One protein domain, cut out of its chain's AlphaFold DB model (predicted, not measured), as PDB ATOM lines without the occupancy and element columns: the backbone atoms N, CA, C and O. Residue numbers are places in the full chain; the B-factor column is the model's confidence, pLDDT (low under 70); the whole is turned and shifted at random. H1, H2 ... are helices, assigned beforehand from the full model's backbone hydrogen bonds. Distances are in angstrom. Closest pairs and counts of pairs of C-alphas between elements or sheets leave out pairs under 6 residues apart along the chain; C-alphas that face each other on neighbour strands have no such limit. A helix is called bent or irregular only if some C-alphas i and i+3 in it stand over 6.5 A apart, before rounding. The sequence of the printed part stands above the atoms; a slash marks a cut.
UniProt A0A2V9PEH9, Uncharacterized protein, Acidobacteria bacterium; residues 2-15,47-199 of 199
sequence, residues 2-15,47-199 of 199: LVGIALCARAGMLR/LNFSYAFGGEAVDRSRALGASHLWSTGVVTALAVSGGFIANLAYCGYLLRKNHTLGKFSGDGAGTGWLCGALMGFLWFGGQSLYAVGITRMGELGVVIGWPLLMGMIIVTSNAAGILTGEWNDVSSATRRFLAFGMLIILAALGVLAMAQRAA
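This is residues 2 to 15 and 47 to 199 of the 199 residues of an uncharacterized protein of Acidobacteria bacterium (UniProt A0A2V9PEH9). The model is a flat, open V whose two arms meet where H6 turns into H7: one arm is a loose bundle of H1, H7 and H8, and the other is the long pair H4 and H6. H4 and H6 meet near the corner of the V and spread apart toward its far end, where short H5 bridges them, while short H2 and H3 sit by the corner. The printed part has 167 residues with eight named helices, H1 to H8 in chain order, and no named strand; the class is all helix. It is loose, with a radius of gyration of the C-alphas of 20.0 A, and spans 56 by 51 by 23 A.

H1, residues 2 to 15, begins at C-alpha 2 (38.160, 76.175, 68.280). After the cut come H2, residues 47 to 53, and H3, residues 55 to 63. H4, residues 68 to 97, is 43.9 A long and ends at C-alpha 97 (17.717, 81.740, 100.805). H5 holds residues 100 to 105. H6, residues 109 to 136, is 40.5 A long; H7, residues 141 to 163, 31.2 A; H8, residues 172 to 197, 37.6 A, ending at C-alpha 197 (57.769, 65.865, 69.860). H7 is neither bent nor irregular, but only just: C-alphas 143 and 146 are 6.2 A apart.

H4 and H7 are the hubs, touching three helices each. In the bundle, H8 touches H1 with residues 174 to 185 alone, at a shallow tilt of 23 degrees, opposite ways, the closest C-alphas being those of Gly 4 and Gly 181, 4.4 A. H7 and H8 form a hairpin at a shallow tilt of 25 degrees, closest at Val 155 and Met 182, C-alphas 6.0 A apart. H1 and H7 are near each other. H6 and H7 are a hairpin at a steep tilt of 40 degrees, closest at the C-alphas of Ile 134 and Gly 141, 4.5 A. H4 touches H6 with residues 68 to 73 alone, at a shallow tilt of 31 degrees, the C-alphas of Thr 72 and Ala 131 being closest at 6.4 A. H5 is close to H4 but not clearly touching, the C-alphas of Leu 95 and Leu 101 being closest at 6.2 A. H2 touches H4 and H7, closest at the C-alphas of Tyr 51 and Val 75, 6.4 A, and of Ala 52 and Val 142, 6.6 A. H3 touches H4, with the C-alphas of Val 58 and Ser 71 closest at 4.8 A. H4 and H8 are apart. Each O i to N i+4 pair is within hydrogen-bond range in H1, H2, H3, H6 and H8; in H4 24 of 26 are, in H7 17 of 19, and in H5 0 of 2, beside 3 of 3 O i to N i+3 pairs.

The C-alphas of Leu 64 and Ser 171 are farthest apart, 58.2 A. Residues 16 to 46 are not printed, and C-alphas 15 and 47 stand 30.2 A apart across this cut. Of the links that are printed whole, none is long. Mean pLDDT of the printed part is 72.9, and 54 residues are under 70, among them 51 to 76 and 100 to 110.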
ATOM      1  N   LEU A   2      39.341  75.293  68.158       76.31
ATOM      2  CA  LEU A   2      38.160  76.175  68.280       76.31
ATOM      3  C   LEU A   2      37.023  75.855  67.296       76.31
ATOM      4  O   LEU A   2      35.869  75.784  67.701       76.31
ATOM      5  N   VAL A   3      37.346  75.582  66.027       79.19
ATOM      6  CA  VAL A   3      36.352  75.176  65.016       79.19
ATOM      7  C   VAL A   3      35.663  73.860  65.401       79.19
ATOM      8  O   VAL A   3      34.444  73.757  65.319       79.19
ATOM      9  N   GLY A   4      36.422  72.873  65.887       72.44
ATOM     10  CA  GLY A   4      35.869  71.603  66.366       72.44
ATOM     11  C   GLY A   4      34.964  71.788  67.589       72.44
ATOM     12  O   GLY A   4      33.874  71.227  67.633       72.44
ATOM     13  N   ILE A   5      35.363  72.651  68.531       78.44
ATOM     14  CA  ILE A   5      34.546  73.015  69.698       78.44
ATOM     15  C   ILE A   5      33.243  73.688  69.256       78.44
ATOM     16  O   ILE A   5      32.177  73.299  69.721       78.44
ATOM     17  N   ALA A   6      33.305  74.648  68.330       77.56
ATOM     18  CA  ALA A   6      32.128  75.345  67.814       77.56
ATOM     19  C   ALA A   6      31.149  74.387  67.114       77.56
ATOM     20  O   ALA A   6      29.936  74.500  67.287       77.56
ATOM     21  N   LEU A   7      31.666  73.408  66.365       76.75
ATOM     22  CA  LEU A   7      30.852  72.378  65.719       76.75
ATOM     23  C   LEU A   7      30.188  71.445  66.739       76.75
ATOM     24  O   LEU A   7      28.983  71.212  66.642       76.75
ATOM     25  N   CYS A   8      30.929  70.968  67.744       77.62
ATOM     26  CA  CYS A   8      30.369  70.157  68.829       77.62
ATOM     27  C   CYS A   8      29.318  70.938  69.636       77.62
ATOM     28  O   CYS A   8      28.241  70.413  69.915       77.62
ATOM     29  N   ALA A   9      29.588  72.208  69.949       75.88
ATOM     30  CA  ALA A   9      28.653  73.086  70.650       75.88
ATOM     31  C   ALA A   9      27.363  73.292  69.842       75.88
ATOM     32  O   ALA A   9      26.264  73.148  70.376       75.88
ATOM     33  N   ARG A  10      27.477  73.541  68.530       76.94
ATOM     34  CA  ARG A  10      26.319  73.677  67.638       76.94
ATOM     35  C   ARG A  10      25.521  72.375  67.530       76.94
ATOM     36  O   ARG A  10      24.295  72.423  67.524       76.94
ATOM     37  N   ALA A  11      26.184  71.219  67.481       75.31
ATOM     38  CA  ALA A  11      25.513  69.919  67.492       75.31
ATOM     39  C   ALA A  11      24.747  69.679  68.807       75.31
ATOM     40  O   ALA A  11      23.603  69.225  68.768       75.31
ATOM     41  N   GLY A  12      25.333  70.052  69.949       71.94
ATOM     42  CA  GLY A  12      24.667  70.023  71.254       71.94
ATOM     43  C   GLY A  12      23.443  70.938  71.311       71.94
ATOM     44  O   GLY A  12      22.376  70.511  71.739       71.94
ATOM     45  N   MET A  13      23.546  72.160  70.780       74.81
ATOM     46  CA  MET A  13      22.403  73.075  70.675       74.81
ATOM     47  C   MET A  13      21.280  72.515  69.797       74.81
ATOM     48  O   MET A  13      20.110  72.676  70.130       74.81
ATOM     49  N   LEU A  14      21.613  71.859  68.682       75.50
ATOM     50  CA  LEU A  14      20.627  71.225  67.802       75.50
ATOM     51  C   LEU A  14      19.948  70.026  68.478       75.50
ATOM     52  O   LEU A  14      18.742  69.850  68.318       75.50
ATOM     53  N   ARG A  15      20.695  69.232  69.257       72.50
ATOM     54  CA  ARG A  15      20.141  68.164  70.104       72.50
ATOM     55  C   ARG A  15      19.175  68.734  71.137       72.50
ATOM     56  O   ARG A  15      18.053  68.251  71.259       72.50
ATOM     57  N   LEU A  47      42.795  79.152  86.293       71.50
ATOM     58  CA  LEU A  47      43.357  77.893  86.781       71.50
ATOM     59  C   LEU A  47      44.615  77.513  85.982       71.50
ATOM     60  O   LEU A  47      45.619  77.114  86.566       71.50
ATOM     61  N   ASN A  48      44.608  77.730  84.663       72.00
ATOM     62  CA  ASN A  48      45.809  77.574  83.839       72.00
ATOM     63  C   ASN A  48      46.888  78.605  84.214       72.00
ATOM     64  O   ASN A  48      48.044  78.229  84.388       72.00
ATOM     65  N   PHE A  49      46.504  79.865  84.451       70.94
ATOM     66  CA  PHE A  49      47.430  80.885  84.950       70.94
ATOM     67  C   PHE A  49      48.010  80.532  86.318       70.94
ATOM     68  O   PHE A  49      49.189  80.771  86.551       70.94
ATOM     69  N   SER A  50      47.228  79.907  87.197       70.94
ATOM     70  CA  SER A  50      47.725  79.434  88.489       70.94
ATOM     71  C   SER A  50      48.836  78.398  88.297       70.94
ATOM     72  O   SER A  50      49.866  78.507  88.948       70.94
ATOM     73  N   TYR A  51      48.699  77.458  87.352       67.19
ATOM     74  CA  TYR A  51      49.781  76.525  87.005       67.19
ATOM     75  C   TYR A  51      50.985  77.200  86.334       67.19
ATOM     76  O   TYR A  51      52.115  76.817  86.620       67.19
ATOM     77  N   ALA A  52      50.763  78.194  85.469       68.44
ATOM     78  CA  ALA A  52      51.834  78.895  84.761       68.44
ATOM     79  C   ALA A  52      52.664  79.807  85.686       68.44
ATOM     80  O   ALA A  52      53.889  79.794  85.627       68.44
ATOM     81  N   PHE A  53      52.010  80.565  86.571       65.81
ATOM     82  CA  PHE A  53      52.655  81.479  87.524       65.81
ATOM     83  C   PHE A  53      52.974  80.824  88.877       65.81
ATOM     84  O   PHE A  53      53.707  81.385  89.685       65.81
ATOM     85  N   GLY A  54      52.472  79.615  89.129       62.44
ATOM     86  CA  GLY A  54      52.761  78.837  90.335       62.44
ATOM     87  C   GLY A  54      54.171  78.237  90.378       62.44
ATOM     88  O   GLY A  54      54.532  77.641  91.392       62.44
ATOM     89  N   GLY A  55      54.971  78.398  89.317       61.69
ATOM     90  CA  GLY A  55      56.351  77.906  89.225       61.69
ATOM     91  C   GLY A  55      57.248  78.370  90.379       61.69
ATOM     92  O   GLY A  55      57.938  77.554  90.977       61.69
ATOM     93  N   GLU A  56      57.152  79.634  90.800       60.66
ATOM     94  CA  GLU A  56      57.949  80.144  91.929       60.66
ATOM     95  C   GLU A  56      57.569  79.491  93.270       60.66
ATOM     96  O   GLU A  56      58.428  79.210  94.111       60.66
ATOM     97  N   ALA A  57      56.280  79.191  93.474       59.19
ATOM     98  CA  ALA A  57      55.802  78.463  94.651       59.19
ATOM     99  C   ALA A  57      56.227  76.982  94.614       59.19
ATOM    100  O   ALA A  57      56.548  76.391  95.652       59.19
ATOM    101  N   VAL A  58      56.281  76.396  93.413       62.56
ATOM    102  CA  VAL A  58      56.817  75.055  93.152       62.56
ATOM    103  C   VAL A  58      58.310  75.001  93.480       62.56
ATOM    104  O   VAL A  58      58.732  74.092  94.192       62.56
ATOM    105  N   ASP A  59      59.098  75.985  93.049       62.97
ATOM    106  CA  ASP A  59      60.547  76.036  93.274       62.97
ATOM    107  C   ASP A  59      60.904  76.281  94.743       62.97
ATOM    108  O   ASP A  59      61.791  75.619  95.288       62.97
ATOM    109  N   ARG A  60      60.146  77.134  95.444       59.56
ATOM    110  CA  ARG A  60      60.247  77.273  96.908       59.56
ATOM    111  C   ARG A  60      59.905  75.976  97.644       59.56
ATOM    112  O   ARG A  60      60.562  75.646  98.627       59.56
ATOM    113  N   SER A  61      58.920  75.218  97.161       57.31
ATOM    114  CA  SER A  61      58.560  73.914  97.738       57.31
ATOM    115  C   SER A  61      59.613  72.838  97.445       57.31
ATOM    116  O   SER A  61      59.876  71.987  98.294       57.31
ATOM    117  N   ARG A  62      60.271  72.891  96.279       59.06
ATOM    118  CA  ARG A  62      61.426  72.034  95.955       59.06
ATOM    119  C   ARG A  62      62.628  72.338  96.842       59.06
ATOM    120  O   ARG A  62      63.287  71.406  97.289       59.06
ATOM    121  N   ALA A  63      62.872  73.611  97.160       60.66
ATOM    122  CA  ALA A  63      63.920  74.012  98.103       60.66
ATOM    123  C   ALA A  63      63.693  73.450  99.523       60.66
ATOM    124  O   ALA A  63      64.646  73.275 100.276       60.66
ATOM    125  N   LEU A  64      62.444  73.115  99.868       61.69
ATOM    126  CA  LEU A  64      62.055  72.449 101.116       61.69
ATOM    127  C   LEU A  64      62.067  70.906 101.019       61.69
ATOM    128  O   LEU A  64      61.658  70.234 101.960       61.69
ATOM    129  N   GLY A  65      62.532  70.333  99.901       54.22
ATOM    130  CA  GLY A  65      62.684  68.884  99.709       54.22
ATOM    131  C   GLY A  65      61.446  68.155  99.170       54.22
ATOM    132  O   GLY A  65      61.424  66.925  99.153       54.22
ATOM    133  N   ALA A  66      60.411  68.872  98.718       56.91
ATOM    134  CA  ALA A  66      59.216  68.241  98.161       56.91
ATOM    135  C   ALA A  66      59.480  67.637  96.767       56.91
ATOM    136  O   ALA A  66      60.092  68.263  95.900       56.91
ATOM    137  N   SER A  67      58.966  66.423  96.536       58.50
ATOM    138  CA  SER A  67      58.995  65.778  95.217       58.50
ATOM    139  C   SER A  67      58.253  66.634  94.184       58.50
ATOM    140  O   SER A  67      57.208  67.216  94.480       58.50
ATOM    141  N   HIS A  68      58.769  66.657  92.953       55.72
ATOM    142  CA  HIS A  68      58.248  67.440  91.827       55.72
ATOM    143  C   HIS A  68      56.728  67.269  91.615       55.72
ATOM    144  O   HIS A  68      56.053  68.213  91.220       55.72
ATOM    145  N   LEU A  69      56.184  66.090  91.938       55.34
ATOM    146  CA  LEU A  69      54.757  65.771  91.840       55.34
ATOM    147  C   LEU A  69      53.907  66.498  92.897       55.34
ATOM    148  O   LEU A  69      52.804  66.961  92.614       55.34
ATOM    149  N   TRP A  70      54.428  66.599  94.122       59.91
ATOM    150  CA  TRP A  70      53.747  67.244  95.244       59.91
ATOM    151  C   TRP A  70      53.791  68.761  95.126       59.91
ATOM    152  O   TRP A  70      52.811  69.421  95.455       59.91
ATOM    153  N   SER A  71      54.879  69.315  94.589       57.16
ATOM    154  CA  SER A  71      55.020  70.757  94.389       57.16
ATOM    155  C   SER A  71      53.958  71.312  93.433       57.16
ATOM    156  O   SER A  71      53.339  72.329  93.733       57.16
ATOM    157  N   THR A  72      53.675  70.626  92.320       61.03
ATOM    158  CA  THR A  72      52.606  71.028  91.386       61.03
ATOM    159  C   THR A  72      51.217  70.900  92.019       61.03
ATOM    160  O   THR A  72      50.346  71.728  91.769       61.03
ATOM    161  N   GLY A  73      51.029  69.914  92.906       64.69
ATOM    162  CA  GLY A  73      49.800  69.738  93.678       64.69
ATOM    163  C   GLY A  73      49.518  70.868  94.676       64.69
ATOM    164  O   GLY A  73      48.352  71.151  94.938       64.69
ATOM    165  N   VAL A  74      50.542  71.565  95.190       65.81
ATOM    166  CA  VAL A  74      50.368  72.727  96.091       65.81
ATOM    167  C   VAL A  74      49.652  73.875  95.377       65.81
ATOM    168  O   VAL A  74      48.738  74.481  95.935       65.81
ATOM    169  N   VAL A  75      50.018  74.137  94.122       69.69
ATOM    170  CA  VAL A  75      49.378  75.166  93.289       69.69
ATOM    171  C   VAL A  75      47.912  74.814  93.038       69.69
ATOM    172  O   VAL A  75      47.031  75.654  93.221       69.69
ATOM    173  N   THR A  76      47.634  73.552  92.694       69.62
ATOM    174  CA  THR A  76      46.266  73.047  92.531       69.62
ATOM    175  C   THR A  76      45.470  73.163  93.824       69.62
ATOM    176  O   THR A  76      44.336  73.626  93.800       69.62
ATOM    177  N   ALA A  77      46.050  72.774  94.962       72.56
ATOM    178  CA  ALA A  77      45.390  72.820  96.259       72.56
ATOM    179  C   ALA A  77      45.023  74.255  96.653       72.56
ATOM    180  O   ALA A  77      43.895  74.494  97.080       72.56
ATOM    181  N   LEU A  78      45.929  75.219  96.454       71.94
ATOM    182  CA  LEU A  78      45.669  76.637  96.717       71.94
ATOM    183  C   LEU A  78      44.583  77.202  95.792       71.94
ATOM    184  O   LEU A  78      43.630  77.821  96.270       71.94
ATOM    185  N   ALA A  79      44.674  76.938  94.485       75.19
ATOM    186  CA  ALA A  79      43.689  77.406  93.510       75.19
ATOM    187  C   ALA A  79      42.291  76.809  93.766       75.19
ATOM    188  O   ALA A  79      41.287  77.527  93.773       75.19
ATOM    189  N   VAL A  80      42.220  75.503  94.036       77.06
ATOM    190  CA  VAL A  80      40.966  74.795  94.334       77.06
ATOM    191  C   VAL A  80      40.389  75.239  95.675       77.06
ATOM    192  O   VAL A  80      39.177  75.410  95.767       77.06
ATOM    193  N   SER A  81      41.216  75.502  96.691       76.69
ATOM    194  CA  SER A  81      40.747  76.013  97.988       76.69
ATOM    195  C   SER A  81      40.106  77.396  97.856       76.69
ATOM    196  O   SER A  81      39.038  77.635  98.419       76.69
ATOM    197  N   GLY A  82      40.693  78.290  97.051       78.38
ATOM    198  CA  GLY A  82      40.083  79.585  96.734       78.38
ATOM    199  C   GLY A  82      38.726  79.431  96.037       78.38
ATOM    200  O   GLY A  82      37.734  80.039  96.448       78.38
ATOM    201  N   GLY A  83      38.650  78.552  95.030       77.50
ATOM    202  CA  GLY A  83      37.395  78.229  94.343       77.50
ATOM    203  C   GLY A  83      36.355  77.555  95.246       77.50
ATOM    204  O   GLY A  83      35.154  77.792  95.096       77.50
ATOM    205  N   PHE A  84      36.797  76.745  96.209       81.12
ATOM    206  CA  PHE A  84      35.942  76.094  97.194       81.12
ATOM    207  C   PHE A  84      35.297  77.110  98.133       81.12
ATOM    208  O   PHE A  84      34.090  77.047  98.326       81.12
ATOM    209  N   ILE A  85      36.051  78.083  98.656       82.56
ATOM    210  CA  ILE A  85      35.502  79.127  99.539       82.56
ATOM    211  C   ILE A  85      34.425  79.938  98.812       82.56
ATOM    212  O   ILE A  85      33.339  80.144  99.354       82.56
ATOM    213  N   ALA A  86      34.691  80.352  97.570       81.56
ATOM    214  CA  ALA A  86      33.723  81.097  96.768       81.56
ATOM    215  C   ALA A  86      32.443  80.279  96.505       81.56
ATOM    216  O   ALA A  86      31.332  80.787  96.684       81.56
ATOM    217  N   ASN A  87      32.588  78.998  96.144       81.81
ATOM    218  CA  ASN A  87      31.449  78.101  95.947       81.81
ATOM    219  C   ASN A  87      30.687  77.832  97.248       81.81
ATOM    220  O   ASN A  87      29.462  77.861  97.243       81.81
ATOM    221  N   LEU A  88      31.381  77.606  98.363       82.75
ATOM    222  CA  LEU A  88      30.769  77.346  99.665       82.75
ATOM    223  C   LEU A  88      29.974  78.562 100.148       82.75
ATOM    224  O   LEU A  88      28.841  78.410 100.600       82.75
ATOM    225  N   ALA A  89      30.528  79.767 100.000       83.88
ATOM    226  CA  ALA A  89      29.844  81.006 100.346       83.88
ATOM    227  C   ALA A  89      28.576  81.202  99.501       83.88
ATOM    228  O   ALA A  89      27.505  81.484 100.044       83.88
ATOM    229  N   TYR A  90      28.667  81.003  98.182       81.56
ATOM    230  CA  TYR A  90      27.529  81.179  97.279       81.56
ATOM    231  C   TYR A  90      26.453  80.101  97.461       81.56
ATOM    232  O   TYR A  90      25.272  80.422  97.616       81.56
ATOM    233  N   CYS A  91      26.842  78.825  97.500       79.88
ATOM    234  CA  CYS A  91      25.928  77.714  97.748       79.88
ATOM    235  C   CYS A  91      25.295  77.822  99.134       79.88
ATOM    236  O   CYS A  91      24.091  77.628  99.252       79.88
ATOM    237  N   GLY A  92      26.061  78.194 100.164       80.38
ATOM    238  CA  GLY A  92      25.553  78.426 101.515       80.38
ATOM    239  C   GLY A  92      24.532  79.564 101.567       80.38
ATOM    240  O   GLY A  92      23.454  79.405 102.143       80.38
ATOM    241  N   TYR A  93      24.816  80.683 100.892       83.62
ATOM    242  CA  TYR A  93      23.860  81.778 100.720       83.62
ATOM    243  C   TYR A  93      22.571  81.304 100.029       83.62
ATOM    244  O   TYR A  93      21.468  81.599 100.496       83.62
ATOM    245  N   LEU A  94      22.690  80.528  98.949       79.31
ATOM    246  CA  LEU A  94      21.551  80.045  98.171       79.31
ATOM    247  C   LEU A  94      20.726  78.985  98.923       79.31
ATOM    248  O   LEU A  94      19.498  79.008  98.837       79.31
ATOM    249  N   LEU A  95      21.371  78.104  99.694       78.31
ATOM    250  CA  LEU A  95      20.721  77.118 100.567       78.31
ATOM    251  C   LEU A  95      19.902  77.804 101.658       78.31
ATOM    252  O   LEU A  95      18.757  77.422 101.904       78.31
ATOM    253  N   ARG A  96      20.472  78.846 102.278       76.44
ATOM    254  CA  ARG A  96      19.783  79.646 103.294       76.44
ATOM    255  C   ARG A  96      18.604  80.407 102.695       76.44
ATOM    256  O   ARG A  96      17.535  80.422 103.291       76.44
ATOM    257  N   LYS A  97      18.772  80.989 101.503       77.19
ATOM    258  CA  LYS A  97      17.717  81.740 100.805       77.19
ATOM    259  C   LYS A  97      16.555  80.857 100.335       77.19
ATOM    260  O   LYS A  97      15.415  81.297 100.382       77.19
ATOM    261  N   ASN A  98      16.829  79.632  99.881       77.31
ATOM    262  CA  ASN A  98      15.805  78.716  99.360       77.31
ATOM    263  C   ASN A  98      15.261  77.727 100.404       77.31
ATOM    264  O   ASN A  98      14.506  76.834 100.030       77.31
ATOM    265  N   HIS A  99      15.662  77.829 101.680       70.50
ATOM    266  CA  HIS A  99      15.219  76.940 102.771       70.50
ATOM    267  C   HIS A  99      15.310  75.431 102.450       70.50
ATOM    268  O   HIS A  99      14.550  74.612 102.958       70.50
ATOM    269  N   THR A 100      16.268  75.030 101.612       66.69
ATOM    270  CA  THR A 100      16.399  73.651 101.100       66.69
ATOM    271  C   THR A 100      17.306  72.768 101.954       66.69
ATOM    272  O   THR A 100      17.570  71.624 101.591       66.69
ATOM    273  N   LEU A 101      17.725  73.258 103.124       60.78
ATOM    274  CA  LEU A 101      18.543  72.517 104.088       60.78
ATOM    275  C   LEU A 101      17.889  71.194 104.525       60.78
ATOM    276  O   LEU A 101      18.592  70.215 104.744       60.78
ATOM    277  N   GLY A 102      16.554  71.119 104.554       58.16
ATOM    278  CA  GLY A 102      15.826  69.884 104.872       58.16
ATOM    279  C   GLY A 102      15.927  68.783 103.806       58.16
ATOM    280  O   GLY A 102      15.722  67.616 104.121       58.16
ATOM    281  N   LYS A 103      16.292  69.111 102.555       61.22
ATOM    282  CA  LYS A 103      16.482  68.109 101.486       61.22
ATOM    283  C   LYS A 103      17.797  67.336 101.608       61.22
ATOM    284  O   LYS A 103      17.941  66.296 100.978       61.22
ATOM    285  N   PHE A 104      18.733  67.821 102.426       58.59
ATOM    286  CA  PHE A 104      19.995  67.134 102.702       58.59
ATOM    287  C   PHE A 104      19.859  65.968 103.699       58.59
ATOM    288  O   PHE A 104      20.801  65.186 103.819       58.59
ATOM    289  N   SER A 105      18.697  65.824 104.352       57.25
ATOM    290  CA  SER A 105      18.409  64.766 105.339       57.25
ATOM    291  C   SER A 105      17.184  63.905 104.989       57.25
ATOM    292  O   SER A 105      16.688  63.184 105.849       57.25
ATOM    293  N   GLY A 106      16.664  63.996 103.759       63.59
ATOM    294  CA  GLY A 106      15.535  63.178 103.291       63.59
ATOM    295  C   GLY A 106      15.948  61.806 102.735       63.59
ATOM    296  O   GLY A 106      17.137  61.514 102.581       63.59
ATOM    297  N   ASP A 107      14.959  60.981 102.381       52.88
ATOM    298  CA  ASP A 107      15.177  59.667 101.762       52.88
ATOM    299  C   ASP A 107      16.000  59.782 100.466       52.88
ATOM    300  O   ASP A 107      15.681  60.556  99.562       52.88
ATOM    301  N   GLY A 108      17.100  59.022 100.383       61.94
ATOM    302  CA  GLY A 108      18.046  59.054  99.259       61.94
ATOM    303  C   GLY A 108      19.207  60.050  99.396       61.94
ATOM    304  O   GLY A 108      20.095  60.065  98.541       61.94
ATOM    305  N   ALA A 109      19.271  60.829 100.485       64.12
ATOM    306  CA  ALA A 109      20.371  61.765 100.733       64.12
ATOM    307  C   ALA A 109      21.745  61.074 100.773       64.12
ATOM    308  O   ALA A 109      22.708  61.612 100.234       64.12
ATOM    309  N   GLY A 110      21.836  59.858 101.331       68.19
ATOM    310  CA  GLY A 110      23.086  59.085 101.378       68.19
ATOM    311  C   GLY A 110      23.673  58.798  99.991       68.19
ATOM    312  O   GLY A 110      24.870  58.981  99.776       68.19
ATOM    313  N   THR A 111      22.826  58.450  99.018       74.62
ATOM    314  CA  THR A 111      23.244  58.268  97.620       74.62
ATOM    315  C   THR A 111      23.673  59.594  96.996       74.62
ATOM    316  O   THR A 111      24.651  59.633  96.257       74.62
ATOM    317  N   GLY A 112      22.997  60.699  97.327       77.44
ATOM    318  CA  GLY A 112      23.389  62.043  96.890       77.44
ATOM    319  C   GLY A 112      24.772  62.456  97.403       77.44
ATOM    320  O   GLY A 112      25.607  62.915  96.623       77.44
ATOM    321  N   TRP A 113      25.045  62.228  98.689       78.50
ATOM    322  CA  TRP A 113      26.358  62.456  99.296       78.50
ATOM    323  C   TRP A 113      27.439  61.572  98.673       78.50
ATOM    324  O   TRP A 113      28.515  62.071  98.347       78.50
ATOM    325  N   LEU A 114      27.146  60.287  98.448       82.06
ATOM    326  CA  LEU A 114      28.078  59.354  97.820       82.06
ATOM    327  C   LEU A 114      28.388  59.750  96.370       82.06
ATOM    328  O   LEU A 114      29.555  59.817  95.993       82.06
ATOM    329  N   CYS A 115      27.373  60.072  95.567       79.81
ATOM    330  CA  CYS A 115      27.555  60.547  94.195       79.81
ATOM    331  C   CYS A 115      28.348  61.860  94.148       79.81
ATOM    332  O   CYS A 115      29.238  62.004  93.314       79.81
ATOM    333  N   GLY A 116      28.073  62.798  95.061       82.31
ATOM    334  CA  GLY A 116      28.829  64.046  95.177       82.31
ATOM    335  C   GLY A 116      30.297  63.811  95.543       82.31
ATOM    336  O   GLY A 116      31.191  64.366  94.903       82.31
ATOM    337  N   ALA A 117      30.555  62.935  96.518       83.12
ATOM    338  CA  ALA A 117      31.905  62.548  96.912       83.12
ATOM    339  C   ALA A 117      32.653  61.852  95.764       83.12
ATOM    340  O   ALA A 117      33.806  62.186  95.497       83.12
ATOM    341  N   LEU A 118      31.991  60.946  95.037       85.56
ATOM    342  CA  LEU A 118      32.559  60.274  93.867       85.56
ATOM    343  C   LEU A 118      32.876  61.257  92.739       85.56
ATOM    344  O   LEU A 118      33.958  61.175  92.164       85.56
ATOM    345  N   MET A 119      31.988  62.213  92.443       82.88
ATOM    346  CA  MET A 119      32.267  63.259  91.453       82.88
ATOM    347  C   MET A 119      33.477  64.102  91.857       82.88
ATOM    348  O   MET A 119      34.351  64.338  91.025       82.88
ATOM    349  N   GLY A 120      33.559  64.525  93.122       81.62
ATOM    350  CA  GLY A 120      34.703  65.278  93.638       81.62
ATOM    351  C   GLY A 120      36.006  64.481  93.561       81.62
ATOM    352  O   GLY A 120      37.018  64.996  93.088       81.62
ATOM    353  N   PHE A 121      35.965  63.206  93.947       81.88
ATOM    354  CA  PHE A 121      37.108  62.300  93.882       81.88
ATOM    355  C   PHE A 121      37.581  62.065  92.442       81.88
ATOM    356  O   PHE A 121      38.769  62.174  92.162       81.88
ATOM    357  N   LEU A 122      36.661  61.804  91.510       83.25
ATOM    358  CA  LEU A 122      36.970  61.629  90.087       83.25
ATOM    359  C   LEU A 122      37.523  62.913  89.466       83.25
ATOM    360  O   LEU A 122      38.480  62.862  88.694       83.25
ATOM    361  N   TRP A 123      36.954  64.067  89.817       83.69
ATOM    362  CA  TRP A 123      37.413  65.359  89.319       83.69
ATOM    363  C   TRP A 123      38.816  65.690  89.831       83.69
ATOM    364  O   TRP A 123      39.701  66.016  89.040       83.69
ATOM    365  N   PHE A 124      39.053  65.537  91.137       79.62
ATOM    366  CA  PHE A 124      40.365  65.764  91.740       79.62
ATOM    367  C   PHE A 124      41.400  64.734  91.270       79.62
ATOM    368  O   PHE A 124      42.545  65.090  90.989       79.62
ATOM    369  N   GLY A 125      40.997  63.472  91.102       79.44
ATOM    370  CA  GLY A 125      41.820  62.418  90.509       79.44
ATOM    371  C   GLY A 125      42.221  62.750  89.071       79.44
ATOM    372  O   GLY A 125      43.392  62.633  88.717       79.44
ATOM    373  N   GLY A 126      41.286  63.263  88.265       79.12
ATOM    374  CA  GLY A 126      41.555  63.758  86.915       79.12
ATOM    375  C   GLY A 126      42.530  64.940  86.894       79.12
ATOM    376  O   GLY A 126      43.466  64.949  86.097       79.12
ATOM    377  N   GLN A 127      42.371  65.902  87.808       74.75
ATOM    378  CA  GLN A 127      43.315  67.019  87.963       74.75
ATOM    379  C   GLN A 127      44.703  66.554  88.427       74.75
ATOM    380  O   GLN A 127      45.714  67.062  87.950       74.75
ATOM    381  N   SER A 128      44.768  65.554  89.305       73.38
ATOM    382  CA  SER A 128      46.030  64.970  89.773       73.38
ATOM    383  C   SER A 128      46.761  64.246  88.642       73.38
ATOM    384  O   SER A 128      47.956  64.450  88.448       73.38
ATOM    385  N   LEU A 129      46.042  63.461  87.834       76.38
ATOM    386  CA  LEU A 129      46.582  62.829  86.625       76.38
ATOM    387  C   LEU A 129      47.084  63.869  85.620       76.38
ATOM    388  O   LEU A 129      48.143  63.680  85.025       76.38
ATOM    389  N   TYR A 130      46.365  64.983  85.464       76.50
ATOM    390  CA  TYR A 130      46.819  66.109  84.655       76.50
ATOM    391  C   TYR A 130      48.116  66.724  85.200       76.50
ATOM    392  O   TYR A 130      49.042  66.942  84.422       76.50
ATOM    393  N   ALA A 131      48.231  66.926  86.517       69.94
ATOM    394  CA  ALA A 131      49.459  67.404  87.156       69.94
ATOM    395  C   ALA A 131      50.648  66.452  86.905       69.94
ATOM    396  O   ALA A 131      51.751  66.887  86.574       69.94
ATOM    397  N   VAL A 132      50.426  65.135  86.961       72.56
ATOM    398  CA  VAL A 132      51.441  64.141  86.562       72.56
ATOM    399  C   VAL A 132      51.765  64.240  85.063       72.56
ATOM    400  O   VAL A 132      52.917  64.097  84.658       72.56
ATOM    401  N   GLY A 133      50.763  64.506  84.225       71.38
ATOM    402  CA  GLY A 133      50.927  64.685  82.784       71.38
ATOM    403  C   GLY A 133      51.837  65.864  82.441       71.38
ATOM    404  O   GLY A 133      52.836  65.679  81.751       71.38
ATOM    405  N   ILE A 134      51.546  67.053  82.972       70.56
ATOM    406  CA  ILE A 134      52.337  68.263  82.699       70.56
ATOM    407  C   ILE A 134      53.769  68.161  83.224       70.56
ATOM    408  O   ILE A 134      54.687  68.640  82.570       70.56
ATOM    409  N   THR A 135      53.982  67.482  84.355       64.69
ATOM    410  CA  THR A 135      55.326  67.297  84.929       64.69
ATOM    411  C   THR A 135      56.203  66.376  84.082       64.69
ATOM    412  O   THR A 135      57.413  66.569  84.020       64.69
ATOM    413  N   ARG A 136      55.610  65.417  83.358       65.62
ATOM    414  CA  ARG A 136      56.334  64.590  82.376       65.62
ATOM    415  C   ARG A 136      56.547  65.266  81.021       65.62
ATOM    416  O   ARG A 136      57.356  64.777  80.242       65.62
ATOM    417  N   MET A 137      55.826  66.348  80.724       62.41
ATOM    418  CA  MET A 137      55.884  67.046  79.434       62.41
ATOM    419  C   MET A 137      56.921  68.187  79.372       62.41
ATOM    420  O   MET A 137      57.109  68.749  78.297       62.41
ATOM    421  N   GLY A 138      57.614  68.520  80.469       63.12
ATOM    422  CA  GLY A 138      58.643  69.576  80.487       63.12
ATOM    423  C   GLY A 138      58.069  71.003  80.434       63.12
ATOM    424  O   GLY A 138      56.898  71.216  80.744       63.12
ATOM    425  N   GLU A 139      58.879  71.998  80.048       60.09
ATOM    426  CA  GLU A 139      58.507  73.432  80.080       60.09
ATOM    427  C   GLU A 139      57.279  73.786  79.217       60.09
ATOM    428  O   GLU A 139      56.500  74.668  79.575       60.09
ATOM    429  N   LEU A 140      57.033  73.057  78.122       61.19
ATOM    430  CA  LEU A 140      55.864  73.263  77.251       61.19
ATOM    431  C   LEU A 140      54.600  72.530  77.733       61.19
ATOM    432  O   LEU A 140      53.516  72.709  77.166       61.19
ATOM    433  N   GLY A 141      54.710  71.727  78.796       63.16
ATOM    434  CA  GLY A 141      53.634  70.880  79.302       63.16
ATOM    435  C   GLY A 141      52.398  71.651  79.757       63.16
ATOM    436  O   GLY A 141      51.280  71.211  79.510       63.16
ATOM    437  N   VAL A 142      52.562  72.833  80.357       64.75
ATOM    438  CA  VAL A 142      51.424  73.650  80.826       64.75
ATOM    439  C   VAL A 142      50.682  74.321  79.661       64.75
ATOM    440  O   VAL A 142      49.457  74.466  79.708       64.75
ATOM    441  N   VAL A 143      51.404  74.684  78.594       67.31
ATOM    442  CA  VAL A 143      50.856  75.387  77.419       67.31
ATOM    443  C   VAL A 143      50.126  74.422  76.484       67.31
ATOM    444  O   VAL A 143      49.027  74.723  76.021       67.31
ATOM    445  N   ILE A 144      50.709  73.249  76.226       70.38
ATOM    446  CA  ILE A 144      50.137  72.245  75.315       70.38
ATOM    447  C   ILE A 144      49.193  71.293  76.064       70.38
ATOM    448  O   ILE A 144      48.148  70.900  75.537       70.38
ATOM    449  N   GLY A 145      49.509  70.957  77.316       71.38
ATOM    450  CA  GLY A 145      48.757  69.990  78.112       71.38
ATOM    451  C   GLY A 145      47.324  70.421  78.407       71.38
ATOM    452  O   GLY A 145      46.422  69.585  78.383       71.38
ATOM    453  N   TRP A 146      47.070  71.711  78.645       74.38
ATOM    454  CA  TRP A 146      45.723  72.186  78.975       74.38
ATOM    455  C   TRP A 146      44.733  72.078  77.796       74.38
ATOM    456  O   TRP A 146      43.656  71.500  77.977       74.38
ATOM    457  N   PRO A 147      45.069  72.529  76.568       75.31
ATOM    458  CA  PRO A 147      44.277  72.226  75.375       75.31
ATOM    459  C   PRO A 147      44.104  70.725  75.120       75.31
ATOM    460  O   PRO A 147      43.007  70.301  74.748       75.31
ATOM    461  N   LEU A 148      45.151  69.919  75.347       78.31
ATOM    462  CA  LEU A 148      45.069  68.464  75.198       78.31
ATOM    463  C   LEU A 148      44.035  67.859  76.159       78.31
ATOM    464  O   LEU A 148      43.163  67.102  75.727       78.31
ATOM    465  N   LEU A 149      44.079  68.245  77.439       80.69
ATOM    466  CA  LEU A 149      43.111  67.830  78.453       80.69
ATOM    467  C   LEU A 149      41.687  68.225  78.044       80.69
ATOM    468  O   LEU A 149      40.793  67.383  78.043       80.69
ATOM    469  N   MET A 150      41.475  69.483  77.647       80.00
ATOM    470  CA  MET A 150      40.157  69.976  77.234       80.00
ATOM    471  C   MET A 150      39.618  69.236  76.008       80.00
ATOM    472  O   MET A 150      38.446  68.862  75.980       80.00
ATOM    473  N   GLY A 151      40.458  68.967  75.006       80.19
ATOM    474  CA  GLY A 151      40.052  68.185  73.840       80.19
ATOM    475  C   GLY A 151      39.676  66.746  74.203       80.19
ATOM    476  O   GLY A 151      38.638  66.261  73.752       80.19
ATOM    477  N   MET A 152      40.455  66.088  75.068       81.94
ATOM    478  CA  MET A 152      40.156  64.731  75.541       81.94
ATOM    479  C   MET A 152      38.873  64.665  76.370       81.94
ATOM    480  O   MET A 152      38.091  63.728  76.189       81.94
ATOM    481  N   ILE A 153      38.613  65.661  77.223       83.06
ATOM    482  CA  ILE A 153      37.345  65.780  77.956       83.06
ATOM    483  C   ILE A 153      36.187  65.868  76.963       83.06
ATOM    484  O   ILE A 153      35.256  65.077  77.053       83.06
ATOM    485  N   ILE A 154      36.260  66.759  75.968       82.75
ATOM    486  CA  ILE A 154      35.180  66.930  74.986       82.75
ATOM    487  C   ILE A 154      34.929  65.632  74.213       82.75
ATOM    488  O   ILE A 154      33.775  65.234  74.056       82.75
ATOM    489  N   VAL A 155      35.975  64.957  73.736       82.19
ATOM    490  CA  VAL A 155      35.827  63.695  72.996       82.19
ATOM    491  C   VAL A 155      35.215  62.614  73.886       82.19
ATOM    492  O   VAL A 155      34.241  61.979  73.486       82.19
ATOM    493  N   THR A 156      35.726  62.440  75.104       84.00
ATOM    494  CA  THR A 156      35.258  61.399  76.032       84.00
ATOM    495  C   THR A 156      33.831  61.665  76.502       84.00
ATOM    496  O   THR A 156      33.019  60.747  76.525       84.00
ATOM    497  N   SER A 157      33.480  62.917  76.810       81.69
ATOM    498  CA  SER A 157      32.116  63.304  77.183       81.69
ATOM    499  C   SER A 157      31.125  63.080  76.043       81.69
ATOM    500  O   SER A 157      30.035  62.567  76.280       81.69
ATOM    501  N   ASN A 158      31.492  63.410  74.799       81.62
ATOM    502  CA  ASN A 158      30.622  63.143  73.653       81.62
ATOM    503  C   ASN A 158      30.501  61.641  73.366       81.62
ATOM    504  O   ASN A 158      29.401  61.171  73.092       81.62
ATOM    505  N   ALA A 159      31.588  60.875  73.493       81.69
ATOM    506  CA  ALA A 159      31.557  59.419  73.369       81.69
ATOM    507  C   ALA A 159      30.668  58.773  74.444       81.69
ATOM    508  O   ALA A 159      29.808  57.959  74.117       81.69
ATOM    509  N   ALA A 160      30.807  59.190  75.706       82.19
ATOM    510  CA  ALA A 160      29.946  58.752  76.799       82.19
ATOM    511  C   ALA A 160      28.478  59.119  76.538       82.19
ATOM    512  O   ALA A 160      27.612  58.270  76.702       82.19
ATOM    513  N   GLY A 161      28.199  60.330  76.040       78.06
ATOM    514  CA  GLY A 161      26.849  60.740  75.645       78.06
ATOM    515  C   GLY A 161      26.255  59.865  74.534       78.06
ATOM    516  O   GLY A 161      25.060  59.571  74.535       78.06
ATOM    517  N   ILE A 162      27.072  59.427  73.568       79.12
ATOM    518  CA  ILE A 162      26.638  58.486  72.521       79.12
ATOM    519  C   ILE A 162      26.312  57.118  73.136       79.12
ATOM    520  O   ILE A 162      25.307  56.520  72.761       79.12
ATOM    521  N   LEU A 163      27.121  56.644  74.088       78.31
ATOM    522  CA  LEU A 163      26.914  55.367  74.781       78.31
ATOM    523  C   LEU A 163      25.681  55.374  75.694       78.31
ATOM    524  O   LEU A 163      24.965  54.381  75.741       78.31
ATOM    525  N   THR A 164      25.387  56.487  76.373       77.88
ATOM    526  CA  THR A 164      24.171  56.642  77.195       77.88
ATOM    527  C   THR A 164      22.899  56.803  76.358       77.88
ATOM    528  O   THR A 164      21.804  56.896  76.907       77.88
ATOM    529  N   GLY A 165      23.016  56.826  75.025       72.69
ATOM    530  CA  GLY A 165      21.883  56.917  74.112       72.69
ATOM    531  C   GLY A 165      21.267  58.313  74.014       72.69
ATOM    532  O   GLY A 165      20.237  58.468  73.359       72.69
ATOM    533  N   GLU A 166      21.895  59.351  74.584       68.81
ATOM    534  CA  GLU A 166      21.401  60.739  74.517       68.81
ATOM    535  C   GLU A 166      21.269  61.269  73.081       68.81
ATOM    536  O   GLU A 166      20.558  62.244  72.836       68.81
ATOM    537  N   TRP A 167      21.956  60.631  72.131       71.00
ATOM    538  CA  TRP A 167      21.977  61.008  70.720       71.00
ATOM    539  C   TRP A 167      21.090  60.132  69.825       71.00
ATOM    540  O   TRP A 167      21.114  60.311  68.607       71.00
ATOM    541  N   ASN A 168      20.316  59.199  70.393       67.38
ATOM    542  CA  ASN A 168      19.443  58.310  69.617       67.38
ATOM    543  C   ASN A 168      18.225  59.035  69.026       67.38
ATOM    544  O   ASN A 168      17.752  58.653  67.962       67.38
ATOM    545  N   ASP A 169      17.764  60.103  69.677       67.69
ATOM    546  CA  ASP A 169      16.553  60.850  69.304       67.69
ATOM    547  C   ASP A 169      16.851  62.084  68.422       67.69
ATOM    548  O   ASP A 169      16.097  63.051  68.357       67.69
ATOM    549  N   VAL A 170      18.022  62.105  67.777       71.44
ATOM    550  CA  VAL A 170      18.536  63.266  67.038       71.44
ATOM    551  C   VAL A 170      18.778  62.892  65.581       71.44
ATOM    552  O   VAL A 170      19.171  61.770  65.266       71.44
ATOM    553  N   SER A 171      18.580  63.851  64.671       73.94
ATOM    554  CA  SER A 171      18.742  63.617  63.233       73.94
ATOM    555  C   SER A 171      20.112  63.009  62.882       73.94
ATOM    556  O   SER A 171      21.151  63.372  63.448       73.94
ATOM    557  N   SER A 172      20.138  62.127  61.878       72.56
ATOM    558  CA  SER A 172      21.382  61.507  61.391       72.56
ATOM    559  C   SER A 172      22.395  62.529  60.855       72.56
ATOM    560  O   SER A 172      23.592  62.238  60.795       72.56
ATOM    561  N   ALA A 173      21.940  63.732  60.485       73.00
ATOM    562  CA  ALA A 173      22.789  64.864  60.131       73.00
ATOM    563  C   ALA A 173      23.482  65.459  61.370       73.00
ATOM    564  O   ALA A 173      24.698  65.631  61.353       73.00
ATOM    565  N   THR A 174      22.759  65.689  62.473       74.00
ATOM    566  CA  THR A 174      23.331  66.192  63.739       74.00
ATOM    567  C   THR A 174      24.379  65.233  64.304       74.00
ATOM    568  O   THR A 174      25.445  65.664  64.742       74.00
ATOM    569  N   ARG A 175      24.124  63.920  64.218       75.12
ATOM    570  CA  ARG A 175      25.079  62.888  64.650       75.12
ATOM    571  C   ARG A 175      26.356  62.877  63.795       75.12
ATOM    572  O   ARG A 175      27.449  62.719  64.333       75.12
ATOM    573  N   ARG A 176      26.239  63.111  62.481       76.81
ATOM    574  CA  ARG A 176      27.389  63.272  61.568       76.81
ATOM    575  C   ARG A 176      28.169  64.564  61.829       76.81
ATOM    576  O   ARG A 176      29.394  64.530  61.839       76.81
ATOM    577  N   PHE A 177      27.482  65.672  62.111       77.12
ATOM    578  CA  PHE A 177      28.115  66.933  62.519       77.12
ATOM    579  C   PHE A 177      28.937  66.777  63.802       77.12
ATOM    580  O   PHE A 177      30.061  67.272  63.874       77.12
ATOM    581  N   LEU A 178      28.406  66.048  64.788       78.81
ATOM    582  CA  LEU A 178      29.127  65.735  66.018       78.81
ATOM    583  C   LEU A 178      30.378  64.891  65.744       78.81
ATOM    584  O   LEU A 178      31.460  65.225  66.221       78.81
ATOM    585  N   ALA A 179      30.247  63.830  64.941       80.12
ATOM    586  CA  ALA A 179      31.377  62.982  64.558       80.12
ATOM    587  C   ALA A 179      32.485  63.782  63.852       80.12
ATOM    588  O   ALA A 179      33.662  63.615  64.162       80.12
ATOM    589  N   PHE A 180      32.111  64.708  62.967       83.06
ATOM    590  CA  PHE A 180      33.060  65.581  62.279       83.06
ATOM    591  C   PHE A 180      33.758  66.561  63.237       83.06
ATOM    592  O   PHE A 180      34.974  66.735  63.167       83.06
ATOM    593  N   GLY A 181      33.020  67.150  64.184       78.38
ATOM    594  CA  GLY A 181      33.596  67.987  65.242       78.38
ATOM    595  C   GLY A 181      34.606  67.226  66.110       78.38
ATOM    596  O   GLY A 181      35.705  67.727  66.355       78.38
ATOM    597  N   MET A 182      34.284  65.987  66.498       81.94
ATOM    598  CA  MET A 182      35.196  65.111  67.244       81.94
ATOM    599  C   MET A 182      36.452  64.762  66.439       81.94
ATOM    600  O   MET A 182      37.551  64.839  66.982       81.94
ATOM    601  N   LEU A 183      36.319  64.446  65.147       85.00
ATOM    602  CA  LEU A 183      37.461  64.186  64.264       85.00
ATOM    603  C   LEU A 183      38.390  65.400  64.151       85.00
ATOM    604  O   LEU A 183      39.604  65.245  64.232       85.00
ATOM    605  N   ILE A 184      37.842  66.613  64.029       84.56
ATOM    606  CA  ILE A 184      38.640  67.848  63.997       84.56
ATOM    607  C   ILE A 184      39.379  68.067  65.322       84.56
ATOM    608  O   ILE A 184      40.525  68.521  65.318       84.56
ATOM    609  N   ILE A 185      38.743  67.769  66.459       83.50
ATOM    610  CA  ILE A 185      39.402  67.857  67.767       83.50
ATOM    611  C   ILE A 185      40.535  66.831  67.841       83.50
ATOM    612  O   ILE A 185      41.651  67.220  68.158       83.50
ATOM    613  N   LEU A 186      40.293  65.572  67.466       83.94
ATOM    614  CA  LEU A 186      41.320  64.523  67.440       83.94
ATOM    615  C   LEU A 186      42.494  64.876  66.518       83.94
ATOM    616  O   LEU A 186      43.646  64.726  66.915       83.94
ATOM    617  N   ALA A 187      42.225  65.411  65.327       84.75
ATOM    618  CA  ALA A 187      43.264  65.878  64.416       84.75
ATOM    619  C   ALA A 187      44.078  67.028  65.032       84.75
ATOM    620  O   ALA A 187      45.305  67.018  64.973       84.75
ATOM    621  N   ALA A 188      43.417  67.991  65.685       81.31
ATOM    622  CA  ALA A 188      44.099  69.078  66.382       81.31
ATOM    623  C   ALA A 188      44.962  68.573  67.552       81.31
ATOM    624  O   ALA A 188      46.073  69.063  67.734       81.31
ATOM    625  N   LEU A 189      44.484  67.580  68.309       80.44
ATOM    626  CA  LEU A 189      45.260  66.921  69.363       80.44
ATOM    627  C   LEU A 189      46.493  66.215  68.781       80.44
ATOM    628  O   LEU A 189      47.580  66.339  69.335       80.44
ATOM    629  N   GLY A 190      46.345  65.533  67.641       79.50
ATOM    630  CA  GLY A 190      47.452  64.887  66.936       79.50
ATOM    631  C   GLY A 190      48.522  65.878  66.476       79.50
ATOM    632  O   GLY A 190      49.708  65.642  66.687       79.50
ATOM    633  N   VAL A 191      48.117  67.023  65.919       82.31
ATOM    634  CA  VAL A 191      49.046  68.097  65.525       82.31
ATOM    635  C   VAL A 191      49.783  68.669  66.737       82.31
ATOM    636  O   VAL A 191      50.998  68.831  66.682       82.31
ATOM    637  N   LEU A 192      49.080  68.924  67.845       77.38
ATOM    638  CA  LEU A 192      49.694  69.409  69.088       77.38
ATOM    639  C   LEU A 192      50.687  68.395  69.674       77.38
ATOM    640  O   LEU A 192      51.776  68.776  70.096       77.38
ATOM    641  N   ALA A 193      50.348  67.105  69.649       74.12
ATOM    642  CA  ALA A 193      51.234  66.041  70.110       74.12
ATOM    643  C   ALA A 193      52.493  65.908  69.235       74.12
ATOM    644  O   ALA A 193      53.580  65.660  69.755       74.12
ATOM    645  N   MET A 194      52.371  66.092  67.916       76.38
ATOM    646  CA  MET A 194      53.523  66.117  67.008       76.38
ATOM    647  C   MET A 194      54.395  67.355  67.222       76.38
ATOM    648  O   MET A 194      55.614  67.225  67.263       76.38
ATOM    649  N   ALA A 195      53.788  68.528  67.420       73.06
ATOM    650  CA  ALA A 195      54.514  69.759  67.723       73.06
ATOM    651  C   ALA A 195      55.336  69.629  69.013       73.06
ATOM    652  O   ALA A 195      56.476  70.072  69.061       73.06
ATOM    653  N   GLN A 196      54.797  68.948  70.026       66.12
ATOM    654  CA  GLN A 196      55.513  68.685  71.271       66.12
ATOM    655  C   GLN A 196      56.685  67.701  71.110       66.12
ATOM    656  O   GLN A 196      57.629  67.762  71.882       66.12
ATOM    657  N   ARG A 197      56.641  66.777  70.141       62.34
ATOM    658  CA  ARG A 197      57.769  65.865  69.860       62.34
ATOM    659  C   ARG A 197      58.891  66.522  69.056       62.34
ATOM    660  O   ARG A 197      59.982  65.966  69.002       62.34
ATOM    661  N   ALA A 198      58.592  67.623  68.371       57.16
ATOM    662  CA  ALA A 198      59.536  68.352  67.530       57.16
ATOM    663  C   ALA A 198      60.268  69.486  68.274       57.16
ATOM    664  O   ALA A 198      61.181  70.074  67.697       57.16
ATOM    665  N   ALA A 199      59.854  69.792  69.508       48.94
ATOM    666  CA  ALA A 199      60.468  70.759  70.419       48.94
ATOM    667  C   ALA A 199      61.249  70.030  71.520       48.94
ATOM    668  O   ALA A 199      62.291  70.575  71.939       48.94
TER     669      ALA A 199